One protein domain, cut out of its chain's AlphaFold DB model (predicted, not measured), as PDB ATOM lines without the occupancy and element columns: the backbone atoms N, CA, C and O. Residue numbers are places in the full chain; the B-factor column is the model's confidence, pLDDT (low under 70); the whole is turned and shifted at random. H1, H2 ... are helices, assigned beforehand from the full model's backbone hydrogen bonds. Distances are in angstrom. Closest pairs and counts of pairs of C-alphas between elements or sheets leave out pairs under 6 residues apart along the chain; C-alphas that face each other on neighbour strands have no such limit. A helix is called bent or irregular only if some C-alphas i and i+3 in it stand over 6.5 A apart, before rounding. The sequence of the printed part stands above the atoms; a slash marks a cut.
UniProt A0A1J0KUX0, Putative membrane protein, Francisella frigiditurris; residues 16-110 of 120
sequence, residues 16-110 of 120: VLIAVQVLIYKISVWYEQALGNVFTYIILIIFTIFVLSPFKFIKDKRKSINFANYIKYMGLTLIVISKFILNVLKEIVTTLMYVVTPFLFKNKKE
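Overview. This is residues 16 to 110 of the 120 residues of the protein "Putative membrane protein" of Francisella frigiditurris (UniProt A0A1J0KUX0). Two long helices, H1 then H2, make an open V, meeting near H1's last and H2's first residues; residues 16 to 49 and 82 to 110 stand free as its arms. The all-helix printed part has 95 residues and no named strand. It is extended and flat, with a radius of gyration of the C-alphas of 23.7 A and spans of 67 by 55 by 15 A.

Arrangement. H1, residues 16 to 60, touches H2, residues 67 to 110, through residues 50 to 58 and 69 to 77 alone. Their closest C-alphas, of Pro 54 and Tyr 73, are 4.9 A apart. They run opposite ways at a steep tilt of 53 degrees. O i to N i+4 pairs within hydrogen-bond range number 38 of 41 in H1 and 34 of 40 in H2.

Along the chain. H1 begins with C-alpha 16 at (204.525, 70.550, 234.638) and measures 64.1 A. It is only just irregular, C-alphas 51 and 54 being 6.9 A apart, with a kink of 33 degrees near residue 54. H2 measures 65.7 A, has a kink of 30 degrees near residue 100, and ends with C-alpha 110 at (227.005, 97.329, 192.307).

Size, cuts and confidence. The farthest C-alphas, of Val 16 and Ser 64, are 69.0 A apart. The six-residue link is short, and the printed part has no cut. Residues 103 to 110 have pLDDT under 70.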
ATOM      1  N   VAL A  16     203.784  69.281 234.682       88.62
ATOM      2  CA  VAL A  16     204.525  70.550 234.638       88.62
ATOM      3  C   VAL A  16     204.048  71.426 233.479       88.62
ATOM      4  O   VAL A  16     203.823  72.620 233.671       88.62
ATOM      5  N   LEU A  17     203.829  70.850 232.295       87.50
ATOM      6  CA  LEU A  17     203.327  71.592 231.135       87.50
ATOM      7  C   LEU A  17     201.938  72.189 231.384       87.50
ATOM      8  O   LEU A  17     201.715  73.360 231.078       87.50
ATOM      9  N   ILE A  18     201.027  71.421 231.988       93.56
ATOM     10  CA  ILE A  18     199.692  71.910 232.357       93.56
ATOM     11  C   ILE A  18     199.807  73.056 233.371       93.56
ATOM     12  O   ILE A  18     199.162  74.092 233.206       93.56
ATOM     13  N   ALA A  19     200.663  72.916 234.388       89.25
ATOM     14  CA  ALA A  19     200.869  73.957 235.392       89.25
ATOM     15  C   ALA A  19     201.393  75.267 234.777       89.25
ATOM     16  O   ALA A  19     200.883  76.344 235.093       89.25
ATOM     17  N   VAL A  20     202.362  75.182 233.860       88.44
ATOM     18  CA  VAL A  20     202.913  76.347 233.151       88.44
ATOM     19  C   VAL A  20     201.848  77.024 232.286       88.44
ATOM     20  O   VAL A  20     201.720  78.247 232.334       88.44
ATOM     21  N   GLN A  21     201.040  76.260 231.546       84.00
ATOM     22  CA  GLN A  21     199.964  76.823 230.722       84.00
ATOM     23  C   GLN A  21     198.920  77.569 231.557       84.00
ATOM     24  O   GLN A  21     198.531  78.681 231.200       84.00
ATOM     25  N   VAL A  22     198.504  77.007 232.696       91.06
ATOM     26  CA  VAL A  22     197.558  77.669 233.611       91.06
ATOM     27  C   VAL A  22     198.142  78.976 234.157       91.06
ATOM     28  O   VAL A  22     197.420  79.967 234.290       91.06
ATOM     29  N   LEU A  23     199.445  79.003 234.450       82.88
ATOM     30  CA  LEU A  23     200.122  80.202 234.934       82.88
ATOM     31  C   LEU A  23     200.159  81.300 233.863       82.88
ATOM     32  O   LEU A  23     199.792  82.440 234.143       82.88
ATOM     33  N   ILE A  24     200.541  80.945 232.631       84.06
ATOM     34  CA  ILE A  24     200.569  81.865 231.486       84.06
ATOM     35  C   ILE A  24     199.167  82.406 231.202       84.06
ATOM     36  O   ILE A  24     199.011  83.609 231.017       84.06
ATOM     37  N   TYR A  25     198.140  81.554 231.237       84.69
ATOM     38  CA  TYR A  25     196.754  81.981 231.053       84.69
ATOM     39  C   TYR A  25     196.331  83.013 232.106       84.69
ATOM     40  O   TYR A  25     195.817  84.076 231.759       84.69
ATOM     41  N   LYS A  26     196.608  82.756 233.392       86.00
ATOM     42  CA  LYS A  26     196.308  83.715 234.469       86.00
ATOM     43  C   LYS A  26     197.052  85.039 234.298       86.00
ATOM     44  O   LYS A  26     196.464  86.092 234.531       86.00
ATOM     45  N   ILE A  27     198.316  84.991 233.880       77.81
ATOM     46  CA  ILE A  27     199.118  86.188 233.598       77.81
ATOM     47  C   ILE A  27     198.540  86.958 232.407       77.81
ATOM     48  O   ILE A  27     198.441  88.177 232.484       77.81
ATOM     49  N   SER A  28     198.105  86.270 231.348       77.56
ATOM     50  CA  SER A  28     197.492  86.892 230.167       77.56
ATOM     51  C   SER A  28     196.194  87.615 230.518       77.56
ATOM     52  O   SER A  28     196.028  88.775 230.162       77.56
ATOM     53  N   VAL A  29     195.307  86.970 231.284       84.31
ATOM     54  CA  VAL A  29     194.043  87.582 231.728       84.31
ATOM     55  C   VAL A  29     194.306  88.804 232.610       84.31
ATOM     56  O   VAL A  29     193.690  89.852 232.425       84.31
ATOM     57  N   TRP A  30     195.251  88.700 233.548       83.38
ATOM     58  CA  TRP A  30     195.630  89.833 234.391       83.38
ATOM     59  C   TRP A  30     196.244  90.978 233.576       83.38
ATOM     60  O   TRP A  30     195.932  92.143 233.815       83.38
ATOM     61  N   TYR A  31     197.075  90.652 232.585       76.44
ATOM     62  CA  TYR A  31     197.693  91.617 231.681       76.44
ATOM     63  C   TYR A  31     196.658  92.340 230.814       76.44
ATOM     64  O   TYR A  31     196.694  93.564 230.735       76.44
ATOM     65  N   GLU A  32     195.701  91.621 230.225       79.12
ATOM     66  CA  GLU A  32     194.596  92.212 229.462       79.12
ATOM     67  C   GLU A  32     193.745  93.142 230.328       79.12
ATOM     68  O   GLU A  32     193.399  94.243 229.901       79.12
ATOM     69  N   GLN A  33     193.455  92.747 231.568       82.44
ATOM     70  CA  GLN A  33     192.672  93.562 232.491       82.44
ATOM     71  C   GLN A  33     193.438  94.813 232.951       82.44
ATOM     72  O   GLN A  33     192.873  95.906 233.011       82.44
ATOM     73  N   ALA A  34     194.736  94.681 233.235       81.31
ATOM     74  CA  ALA A  34     195.599  95.803 233.589       81.31
ATOM     75  C   ALA A  34     195.763  96.781 232.414       81.31
ATOM     76  O   ALA A  34     195.595  97.987 232.597       81.31
ATOM     77  N   LEU A  35     196.026  96.273 231.206       81.88
ATOM     78  CA  LEU A  35     196.084  97.077 229.984       81.88
ATOM     79  C   LEU A  35     194.753  97.765 229.696       81.88
ATOM     80  O   LEU A  35     194.750  98.951 229.381       81.88
ATOM     81  N   GLY A  36     193.639  97.041 229.825       77.25
ATOM     82  CA  GLY A  36     192.298  97.578 229.633       77.25
ATOM     83  C   GLY A  36     192.037  98.759 230.561       77.25
ATOM     84  O   GLY A  36     191.678  99.837 230.095       77.25
ATOM     85  N   ASN A  37     192.329  98.602 231.854       82.06
ATOM     86  CA  ASN A  37     192.175  99.674 232.837       82.06
ATOM     87  C   ASN A  37     193.062 100.885 232.516       82.06
ATOM     88  O   ASN A  37     192.583 102.019 232.511       82.06
ATOM     89  N   VAL A  38     194.346 100.660 232.217       82.06
ATOM     90  CA  VAL A  38     195.282 101.733 231.848       82.06
ATOM     91  C   VAL A  38     194.796 102.471 230.600       82.06
ATOM     92  O   VAL A  38     194.774 103.701 230.582       82.06
ATOM     93  N   PHE A  39     194.340 101.742 229.582       75.38
ATOM     94  CA  PHE A  39     193.801 102.318 228.355       75.38
ATOM     95  C   PHE A  39     192.539 103.151 228.617       75.38
ATOM     96  O   PHE A  39     192.427 104.267 228.110       75.38
ATOM     97  N   THR A  40     191.629 102.677 229.474       78.56
ATOM     98  CA  THR A  40     190.455 103.447 229.902       78.56
ATOM     99  C   THR A  40     190.851 104.752 230.592       78.56
ATOM    100  O   THR A  40     190.307 105.802 230.249       78.56
ATOM    101  N   TYR A  41     191.818 104.731 231.515       80.62
ATOM    102  CA  TYR A  41     192.294 105.957 232.166       80.62
ATOM    103  C   TYR A  41     192.938 106.928 231.176       80.62
ATOM    104  O   TYR A  41     192.666 108.126 231.241       80.62
ATOM    105  N   ILE A  42     193.741 106.430 230.233       80.12
ATOM    106  CA  ILE A  42     194.339 107.255 229.177       80.12
ATOM    107  C   ILE A  42     193.244 107.931 228.347       80.12
ATOM    108  O   ILE A  42     193.301 109.144 228.142       80.12
ATOM    109  N   ILE A  43     192.220 107.187 227.920       79.56
ATOM    110  CA  ILE A  43     191.088 107.747 227.171       79.56
ATOM    111  C   ILE A  43     190.361 108.810 227.991       79.56
ATOM    112  O   ILE A  43     190.077 109.885 227.463       79.56
ATOM    113  N   LEU A  44     190.080 108.544 229.270       79.00
ATOM    114  CA  LEU A  44     189.417 109.506 230.149       79.00
ATOM    115  C   LEU A  44     190.225 110.800 230.266       79.00
ATOM    116  O   LEU A  44     189.671 111.880 230.074       79.00
ATOM    117  N   ILE A  45     191.535 110.700 230.501       83.12
ATOM    118  CA  ILE A  45     192.429 111.860 230.594       83.12
ATOM    119  C   ILE A  45     192.426 112.649 229.280       83.12
ATOM    120  O   ILE A  45     192.253 113.870 229.299       83.12
ATOM    121  N   ILE A  46     192.567 111.972 228.135       85.31
ATOM    122  CA  ILE A  46     192.540 112.610 226.811       85.31
ATOM    123  C   ILE A  46     191.206 113.325 226.588       85.31
ATOM    124  O   ILE A  46     191.193 114.480 226.162       85.31
ATOM    125  N   PHE A  47     190.088 112.671 226.903       81.00
ATOM    126  CA  PHE A  47     188.758 113.242 226.738       81.00
ATOM    127  C   PHE A  47     188.556 114.473 227.628       81.00
ATOM    128  O   PHE A  47     188.105 115.513 227.148       81.00
ATOM    129  N   THR A  48     188.958 114.404 228.899       80.81
ATOM    130  CA  THR A  48     188.906 115.545 229.819       80.81
ATOM    131  C   THR A  48     189.732 116.719 229.300       80.81
ATOM    132  O   THR A  48     189.235 117.845 229.257       80.81
ATOM    133  N   ILE A  49     190.966 116.480 228.845       83.81
ATOM    134  CA  ILE A  49     191.819 117.530 228.269       83.81
ATOM    135  C   ILE A  49     191.174 118.122 227.011       83.81
ATOM    136  O   ILE A  49     191.168 119.340 226.838       83.81
ATOM    137  N   PHE A  50     190.603 117.283 226.146       83.06
ATOM    138  CA  PHE A  50     189.963 117.715 224.908       83.06
ATOM    139  C   PHE A  50     188.744 118.609 225.161       83.06
ATOM    140  O   PHE A  50     188.636 119.673 224.555       83.06
ATOM    141  N   VAL A  51     187.872 118.238 226.103       81.69
ATOM    142  CA  VAL A  51     186.699 119.043 226.497       81.69
ATOM    143  C   VAL A  51     187.112 120.357 227.167       81.69
ATOM    144  O   VAL A  51     186.458 121.383 226.981       81.69
ATOM    145  N   LEU A  52     188.213 120.362 227.924       82.19
ATOM    146  CA  LEU A  52     188.714 121.565 228.594       82.19
ATOM    147  C   LEU A  52     189.537 122.487 227.678       82.19
ATOM    148  O   LEU A  52     189.647 123.686 227.946       82.19
ATOM    149  N   SER A  53     190.090 121.966 226.584       83.81
ATOM    150  CA  SER A  53     190.960 122.706 225.663       83.81
ATOM    151  C   SER A  53     190.351 124.021 225.132       83.81
ATOM    152  O   SER A  53     191.032 125.051 225.188       83.81
ATOM    153  N   PRO A  54     189.074 124.084 224.696       81.00
ATOM    154  CA  PRO A  54     188.458 125.327 224.227       81.00
ATOM    155  C   PRO A  54     188.445 126.432 225.282       81.00
ATOM    156  O   PRO A  54     188.633 127.601 224.947       81.00
ATOM    157  N   PHE A  55     188.267 126.083 226.561       81.44
ATOM    158  CA  PHE A  55     188.246 127.059 227.653       81.44
ATOM    159  C   PHE A  55     189.597 127.743 227.835       81.44
ATOM    160  O   PHE A  55     189.637 128.942 228.117       81.44
ATOM    161  N   LYS A  56     190.701 127.022 227.598       82.19
ATOM    162  CA  LYS A  56     192.040 127.620 227.569       82.19
ATOM    163  C   LYS A  56     192.129 128.693 226.483       82.19
ATOM    164  O   LYS A  56     192.519 129.817 226.774       82.19
ATOM    165  N   PHE A  57     191.666 128.403 225.267       82.50
ATOM    166  CA  PHE A  57     191.669 129.382 224.175       82.50
ATOM    167  C   PHE A  57     190.740 130.580 224.421       82.50
ATOM    168  O   PHE A  57     191.096 131.707 224.070       82.50
ATOM    169  N   ILE A  58     189.569 130.364 225.031       81.75
ATOM    170  CA  ILE A  58     188.648 131.443 225.427       81.75
ATOM    171  C   ILE A  58     189.332 132.375 226.432       81.75
ATOM    172  O   ILE A  58     189.295 133.598 226.258       81.75
ATOM    173  N   LYS A  59     189.992 131.795 227.444       82.06
ATOM    174  CA  LYS A  59     190.748 132.525 228.466       82.06
ATOM    175  C   LYS A  59     191.913 133.302 227.850       82.06
ATOM    176  O   LYS A  59     192.013 134.507 228.072       82.06
ATOM    177  N   ASP A  60     192.731 132.653 227.024       85.81
ATOM    178  CA  ASP A  60     193.905 133.263 226.384       85.81
ATOM    179  C   ASP A  60     193.515 134.435 225.466       85.81
ATOM    180  O   ASP A  60     194.214 135.444 225.384       85.81
ATOM    181  N   LYS A  61     192.360 134.342 224.799       86.50
ATOM    182  CA  LYS A  61     191.836 135.384 223.900       86.50
ATOM    183  C   LYS A  61     190.964 136.430 224.613       86.50
ATOM    184  O   LYS A  61     190.386 137.273 223.922       86.50
ATOM    185  N   ARG A  62     190.845 136.373 225.949       86.56
ATOM    186  CA  ARG A  62     189.967 137.222 226.783       86.56
ATOM    187  C   ARG A  62     188.548 137.357 226.208       86.56
ATOM    188  O   ARG A  62     188.007 138.457 226.108       86.56
ATOM    189  N   LYS A  63     187.963 136.246 225.750       84.38
ATOM    190  CA  LYS A  63     186.595 136.212 225.209       84.38
ATOM    191  C   LYS A  63     185.588 135.818 226.283       84.38
ATOM    192  O   LYS A  63     185.934 135.160 227.259       84.38
ATOM    193  N   SER A  64     184.332 136.212 226.087       84.25
ATOM    194  CA  SER A  64     183.235 135.784 226.954       84.25
ATOM    195  C   SER A  64     183.017 134.275 226.846       84.25
ATOM    196  O   SER A  64     183.104 133.689 225.762       84.25
ATOM    197  N   ILE A  65     182.718 133.642 227.979       82.12
ATOM    198  CA  ILE A  65     182.357 132.227 228.028       82.12
ATOM    199  C   ILE A  65     180.910 132.117 227.542       82.12
ATOM    200  O   ILE A  65     179.971 132.385 228.282       82.12
ATOM    201  N   ASN A  66     180.734 131.787 226.264       83.19
ATOM    202  CA  ASN A  66     179.433 131.519 225.663       83.19
ATOM    203  C   ASN A  66     179.530 130.344 224.678       83.19
ATOM    204  O   ASN A  66     180.621 129.942 224.263       83.19
ATOM    205  N   PHE A  67     178.376 129.792 224.302       79.81
ATOM    206  CA  PHE A  67     178.295 128.591 223.469       79.81
ATOM    207  C   PHE A  67     178.955 128.765 222.089       79.81
ATOM    208  O   PHE A  67     179.685 127.891 221.626       79.81
ATOM    209  N   ALA A  68     178.777 129.930 221.459       82.19
ATOM    210  CA  ALA A  68     179.362 130.229 220.154       82.19
ATOM    211  C   ALA A  68     180.901 130.263 220.190       82.19
ATOM    212  O   ALA A  68     181.563 129.685 219.326       82.19
ATOM    213  N   ASN A  69     181.486 130.898 221.212       80.25
ATOM    214  CA  ASN A  69     182.932 130.911 221.405       80.25
ATOM    215  C   ASN A  69     183.445 129.501 221.707       80.25
ATOM    216  O   ASN A  69     184.442 129.093 221.117       80.25
ATOM    217  N   TYR A  70     182.749 128.731 222.547       80.19
ATOM    218  CA  TYR A  70     183.112 127.341 222.821       80.19
ATOM    219  C   TYR A  70     183.205 126.502 221.540       80.19
ATOM    220  O   TYR A  70     184.260 125.927 221.281       80.19
ATOM    221  N   ILE A  71     182.176 126.515 220.681       84.44
ATOM    222  CA  ILE A  71     182.200 125.793 219.395       84.44
ATOM    223  C   ILE A  71     183.350 126.275 218.506       84.44
ATOM    224  O   ILE A  71     184.092 125.466 217.947       84.44
ATOM    225  N   LYS A  72     183.540 127.593 218.397       87.06
ATOM    226  CA  LYS A  72     184.611 128.175 217.582       87.06
ATOM    227  C   LYS A  72     185.996 127.693 218.021       87.06
ATOM    228  O   LYS A  72     186.821 127.324 217.184       87.06
ATOM    229  N   TYR A  73     186.262 127.698 219.324       87.00
ATOM    230  CA  TYR A  73     187.548 127.270 219.873       87.00
ATOM    231  C   TYR A  73     187.702 125.747 219.930       87.00
ATOM    232  O   TYR A  73     188.824 125.246 219.855       87.00
ATOM    233  N   MET A  74     186.597 125.003 219.959       84.00
ATOM    234  CA  MET A  74     186.593 123.556 219.754       84.00
ATOM    235  C   MET A  74     187.021 123.193 218.328       84.00
ATOM    236  O   MET A  74     187.912 122.367 218.142       84.00
ATOM    237  N   GLY A  75     186.494 123.896 217.321       85.25
ATOM    238  CA  GLY A  75     186.946 123.762 215.932       85.25
ATOM    239  C   GLY A  75     188.431 124.102 215.753       85.25
ATOM    240  O   GLY A  75     189.161 123.376 215.085       85.25
ATOM    241  N   LEU A  76     188.919 125.158 216.414       87.62
ATOM    242  CA  LEU A  76     190.351 125.485 216.416       87.62
ATOM    243  C   LEU A  76     191.203 124.395 217.082       87.62
ATOM    244  O   LEU A  76     192.260 124.053 216.555       87.62
ATOM    245  N   THR A  77     190.735 123.825 218.195       86.88
ATOM    246  CA  THR A  77     191.408 122.710 218.879       86.88
ATOM    247  C   THR A  77     191.567 121.509 217.938       86.88
ATOM    248  O   THR A  77     192.663 120.965 217.821       86.88
ATOM    249  N   LEU A  78     190.514 121.147 217.196       87.56
ATOM    250  CA  LEU A  78     190.543 120.070 216.196       87.56
ATOM    251  C   LEU A  78     191.565 120.324 215.078       87.56
ATOM    252  O   LEU A  78     192.313 119.421 214.709       87.56
ATOM    253  N   ILE A  79     191.645 121.557 214.566       90.94
ATOM    254  CA  ILE A  79     192.623 121.923 213.528       90.94
ATOM    255  C   ILE A  79     194.059 121.789 214.051       90.94
ATOM    256  O   ILE A  79     194.930 121.288 213.338       90.94
ATOM    257  N   VAL A  80     194.320 122.222 215.288       87.94
ATOM    258  CA  VAL A  80     195.646 122.100 215.915       87.94
ATOM    259  C   VAL A  80     196.041 120.630 216.068       87.94
ATOM    260  O   VAL A  80     197.156 120.265 215.700       87.94
ATOM    261  N   ILE A  81     195.118 119.781 216.531       87.62
ATOM    262  CA  ILE A  81     195.342 118.334 216.659       87.62
ATOM    263  C   ILE A  81     195.620 117.700 215.289       87.62
ATOM    264  O   ILE A  81     196.575 116.945 215.148       87.62
ATOM    265  N   SER A  82     194.844 118.049 214.261       88.25
ATOM    266  CA  SER A  82     195.050 117.544 212.898       88.25
ATOM    267  C   SER A  82     196.442 117.894 212.354       88.25
ATOM    268  O   SER A  82     197.154 117.023 211.856       88.25
ATOM    269  N   LYS A  83     196.894 119.144 212.534       91.81
ATOM    270  CA  LYS A  83     198.257 119.551 212.153       91.81
ATOM    271  C   LYS A  83     199.332 118.779 212.910       91.81
ATOM    272  O   LYS A  83     200.335 118.399 212.312       91.81
ATOM    273  N   PHE A  84     199.132 118.550 214.205       90.06
ATOM    274  CA  PHE A  84     200.057 117.761 215.009       90.06
ATOM    275  C   PHE A  84     200.170 116.322 214.481       90.06
ATOM    276  O   PHE A  84     201.279 115.850 214.253       90.06
ATOM    277  N   ILE A  85     199.040 115.670 214.182       89.81
ATOM    278  CA  ILE A  85     199.009 114.315 213.605       89.81
ATOM    279  C   ILE A  85     199.753 114.270 212.263       89.81
ATOM    280  O   ILE A  85     200.577 113.382 212.048       89.81
ATOM    281  N   LEU A  86     199.511 115.237 211.373       93.19
ATOM    282  CA  LEU A  86     200.204 115.315 210.083       93.19
ATOM    283  C   LEU A  86     201.722 115.484 210.244       93.19
ATOM    284  O   LEU A  86     202.482 114.874 209.494       93.19
ATOM    285  N   ASN A  87     202.169 116.266 211.228       94.50
ATOM    286  CA  ASN A  87     203.595 116.422 211.518       94.50
ATOM    287  C   ASN A  87     204.224 115.121 212.031       94.50
ATOM    288  O   ASN A  87     205.284 114.741 211.539       94.50
ATOM    289  N   VAL A  88     203.557 114.411 212.945       91.19
ATOM    290  CA  VAL A  88     204.032 113.110 213.449       91.19
ATOM    291  C   VAL A  88     204.120 112.089 212.312       91.19
ATOM    292  O   VAL A  88     205.135 111.415 212.157       91.19
ATOM    293  N   LEU A  89     203.094 112.005 211.458       92.12
ATOM    294  CA  LEU A  89     203.116 111.130 210.281       92.12
ATOM    295  C   LEU A  89     204.271 111.479 209.337       92.12
ATOM    296  O   LEU A  89     204.960 110.587 208.844       92.12
ATOM    297  N   LYS A  90     204.517 112.774 209.116       92.88
ATOM    298  CA  LYS A  90     205.637 113.244 208.301       92.88
ATOM    299  C   LYS A  90     206.984 112.812 208.886       92.88
ATOM    300  O   LYS A  90     207.842 112.359 208.128       92.88
ATOM    301  N   GLU A  91     207.179 112.915 210.198       91.44
ATOM    302  CA  GLU A  91     208.403 112.455 210.869       91.44
ATOM    303  C   GLU A  91     208.589 110.940 210.762       91.44
ATOM    304  O   GLU A  91     209.686 110.487 210.433       91.44
ATOM    305  N   ILE A  92     207.522 110.154 210.944       90.44
ATOM    306  CA  ILE A  92     207.563 108.692 210.781       90.44
ATOM    307  C   ILE A  92     207.987 108.328 209.355       90.44
ATOM    308  O   ILE A  92     208.922 107.552 209.168       90.44
ATOM    309  N   VAL A  93     207.343 108.920 208.344       91.88
ATOM    310  CA  VAL A  93     207.668 108.670 206.932       91.88
ATOM    311  C   VAL A  93     209.108 109.069 206.618       91.88
ATOM    312  O   VAL A  93     209.820 108.321 205.955       91.88
ATOM    313  N   THR A  94     209.565 110.215 207.124       88.75
ATOM    314  CA  THR A  94     210.941 110.691 206.914       88.75
ATOM    315  C   THR A  94     211.957 109.749 207.558       88.75
ATOM    316  O   THR A  94     212.967 109.423 206.942       88.75
ATOM    317  N   THR A  95     211.670 109.261 208.765       90.31
ATOM    318  CA  THR A  95     212.527 108.305 209.477       90.31
ATOM    319  C   THR A  95     212.591 106.973 208.737       90.31
ATOM    320  O   THR A  95     213.675 106.435 208.523       90.31
ATOM    321  N   LEU A  96     211.444 106.462 208.278       87.81
ATOM    322  CA  LEU A  96     211.385 105.248 207.466       87.81
ATOM    323  C   LEU A  96     212.154 105.411 206.157       87.81
ATOM    324  O   LEU A  96     212.942 104.533 205.819       87.81
ATOM    325  N   MET A  97     211.988 106.532 205.447       85.12
ATOM    326  CA  MET A  97     212.810 106.826 204.272       85.12
ATOM    327  C   MET A  97     214.288 106.828 204.647       85.12
ATOM    328  O   MET A  97     215.043 106.084 204.047       85.12
ATOM    329  N   TYR A  98     214.707 107.554 205.680       85.81
ATOM    330  CA  TYR A  98     216.111 107.607 206.087       85.81
ATOM    331  C   TYR A  98     216.715 106.227 206.405       85.81
ATOM    332  O   TYR A  98     217.873 105.979 206.079       85.81
ATOM    333  N   VAL A  99     215.937 105.308 206.986       85.75
ATOM    334  CA  VAL A  99     216.366 103.923 207.257       85.75
ATOM    335  C   VAL A  99     216.386 103.065 205.986       85.75
ATOM    336  O   VAL A  99     217.300 102.265 205.787       85.75
ATOM    337  N   VAL A 100     215.402 103.224 205.100       82.38
ATOM    338  CA  VAL A 100     215.218 102.376 203.909       82.38
ATOM    339  C   VAL A 100     216.054 102.851 202.714       82.38
ATOM    340  O   VAL A 100     216.550 102.031 201.945       82.38
ATOM    341  N   THR A 101     216.269 104.158 202.560       77.12
ATOM    342  CA  THR A 101     217.093 104.780 201.513       77.12
ATOM    343  C   THR A 101     218.485 104.142 201.422       77.12
ATOM    344  O   THR A 101     218.823 103.647 200.348       77.12
ATOM    345  N   PRO A 102     219.303 104.037 202.485       75.75
ATOM    346  CA  PRO A 102     220.600 103.376 202.375       75.75
ATOM    347  C   PRO A 102     220.477 101.905 201.950       75.75
ATOM    348  O   PRO A 102     221.341 101.431 201.223       75.75
ATOM    349  N   PHE A 103     219.400 101.200 202.310       68.31
ATOM    350  CA  PHE A 103     219.173  99.807 201.909       68.31
ATOM    351  C   PHE A 103     218.806  99.668 200.419       68.31
ATOM    352  O   PHE A 103     219.308  98.779 199.735       68.31
ATOM    353  N   LEU A 104     217.992 100.585 199.883       65.00
ATOM    354  CA  LEU A 104     217.600 100.605 198.467       65.00
ATOM    355  C   LEU A 104     218.715 101.110 197.539       65.00
ATOM    356  O   LEU A 104     218.843 100.640 196.408       65.00
ATOM    357  N   PHE A 105     219.540 102.055 197.999       64.62
ATOM    358  CA  PHE A 105     220.611 102.647 197.191       64.62
ATOM    359  C   PHE A 105     221.952 101.897 197.284       64.62
ATOM    360  O   PHE A 105     222.803 102.100 196.414       64.62
ATOM    361  N   LYS A 106     222.144 100.979 198.247       56.69
ATOM    362  CA  LYS A 106     223.328 100.094 198.281       56.69
ATOM    363  C   LYS A 106     223.356  99.132 197.085       56.69
ATOM    364  O   LYS A 106     224.400  98.975 196.464       56.69
ATOM    365  N   ASN A 107     222.193  98.617 196.676       51.38
ATOM    366  CA  ASN A 107     222.069  97.709 195.526       51.38
ATOM    367  C   ASN A 107     222.272  98.389 194.159       51.38
ATOM    368  O   ASN A 107     222.546  97.709 193.176       51.38
ATOM    369  N   LYS A 108     222.165  99.723 194.058       45.66
ATOM    370  CA  LYS A 108     222.388 100.431 192.782       45.66
ATOM    371  C   LYS A 108     223.860 100.713 192.474       45.66
ATOM    372  O   LYS A 108     224.193 100.877 191.304       45.66
ATOM    373  N   LYS A 109     224.744 100.754 193.479       47.66
ATOM    374  CA  LYS A 109     226.182 100.976 193.241       47.66
ATOM    375  C   LYS A 109     226.883  99.762 192.625       47.66
ATOM    376  O   LYS A 109     227.834  99.949 191.879       47.66
ATOM    377  N   GLU A 110     226.395  98.545 192.866       47.38
ATOM    378  CA  GLU A 110     227.005  97.329 192.307       47.38
ATOM    379  C   GLU A 110     226.598  97.048 190.851       47.38
ATOM    380  O   GLU A 110     227.374  96.467 190.097       47.38
TER     381      GLU A 110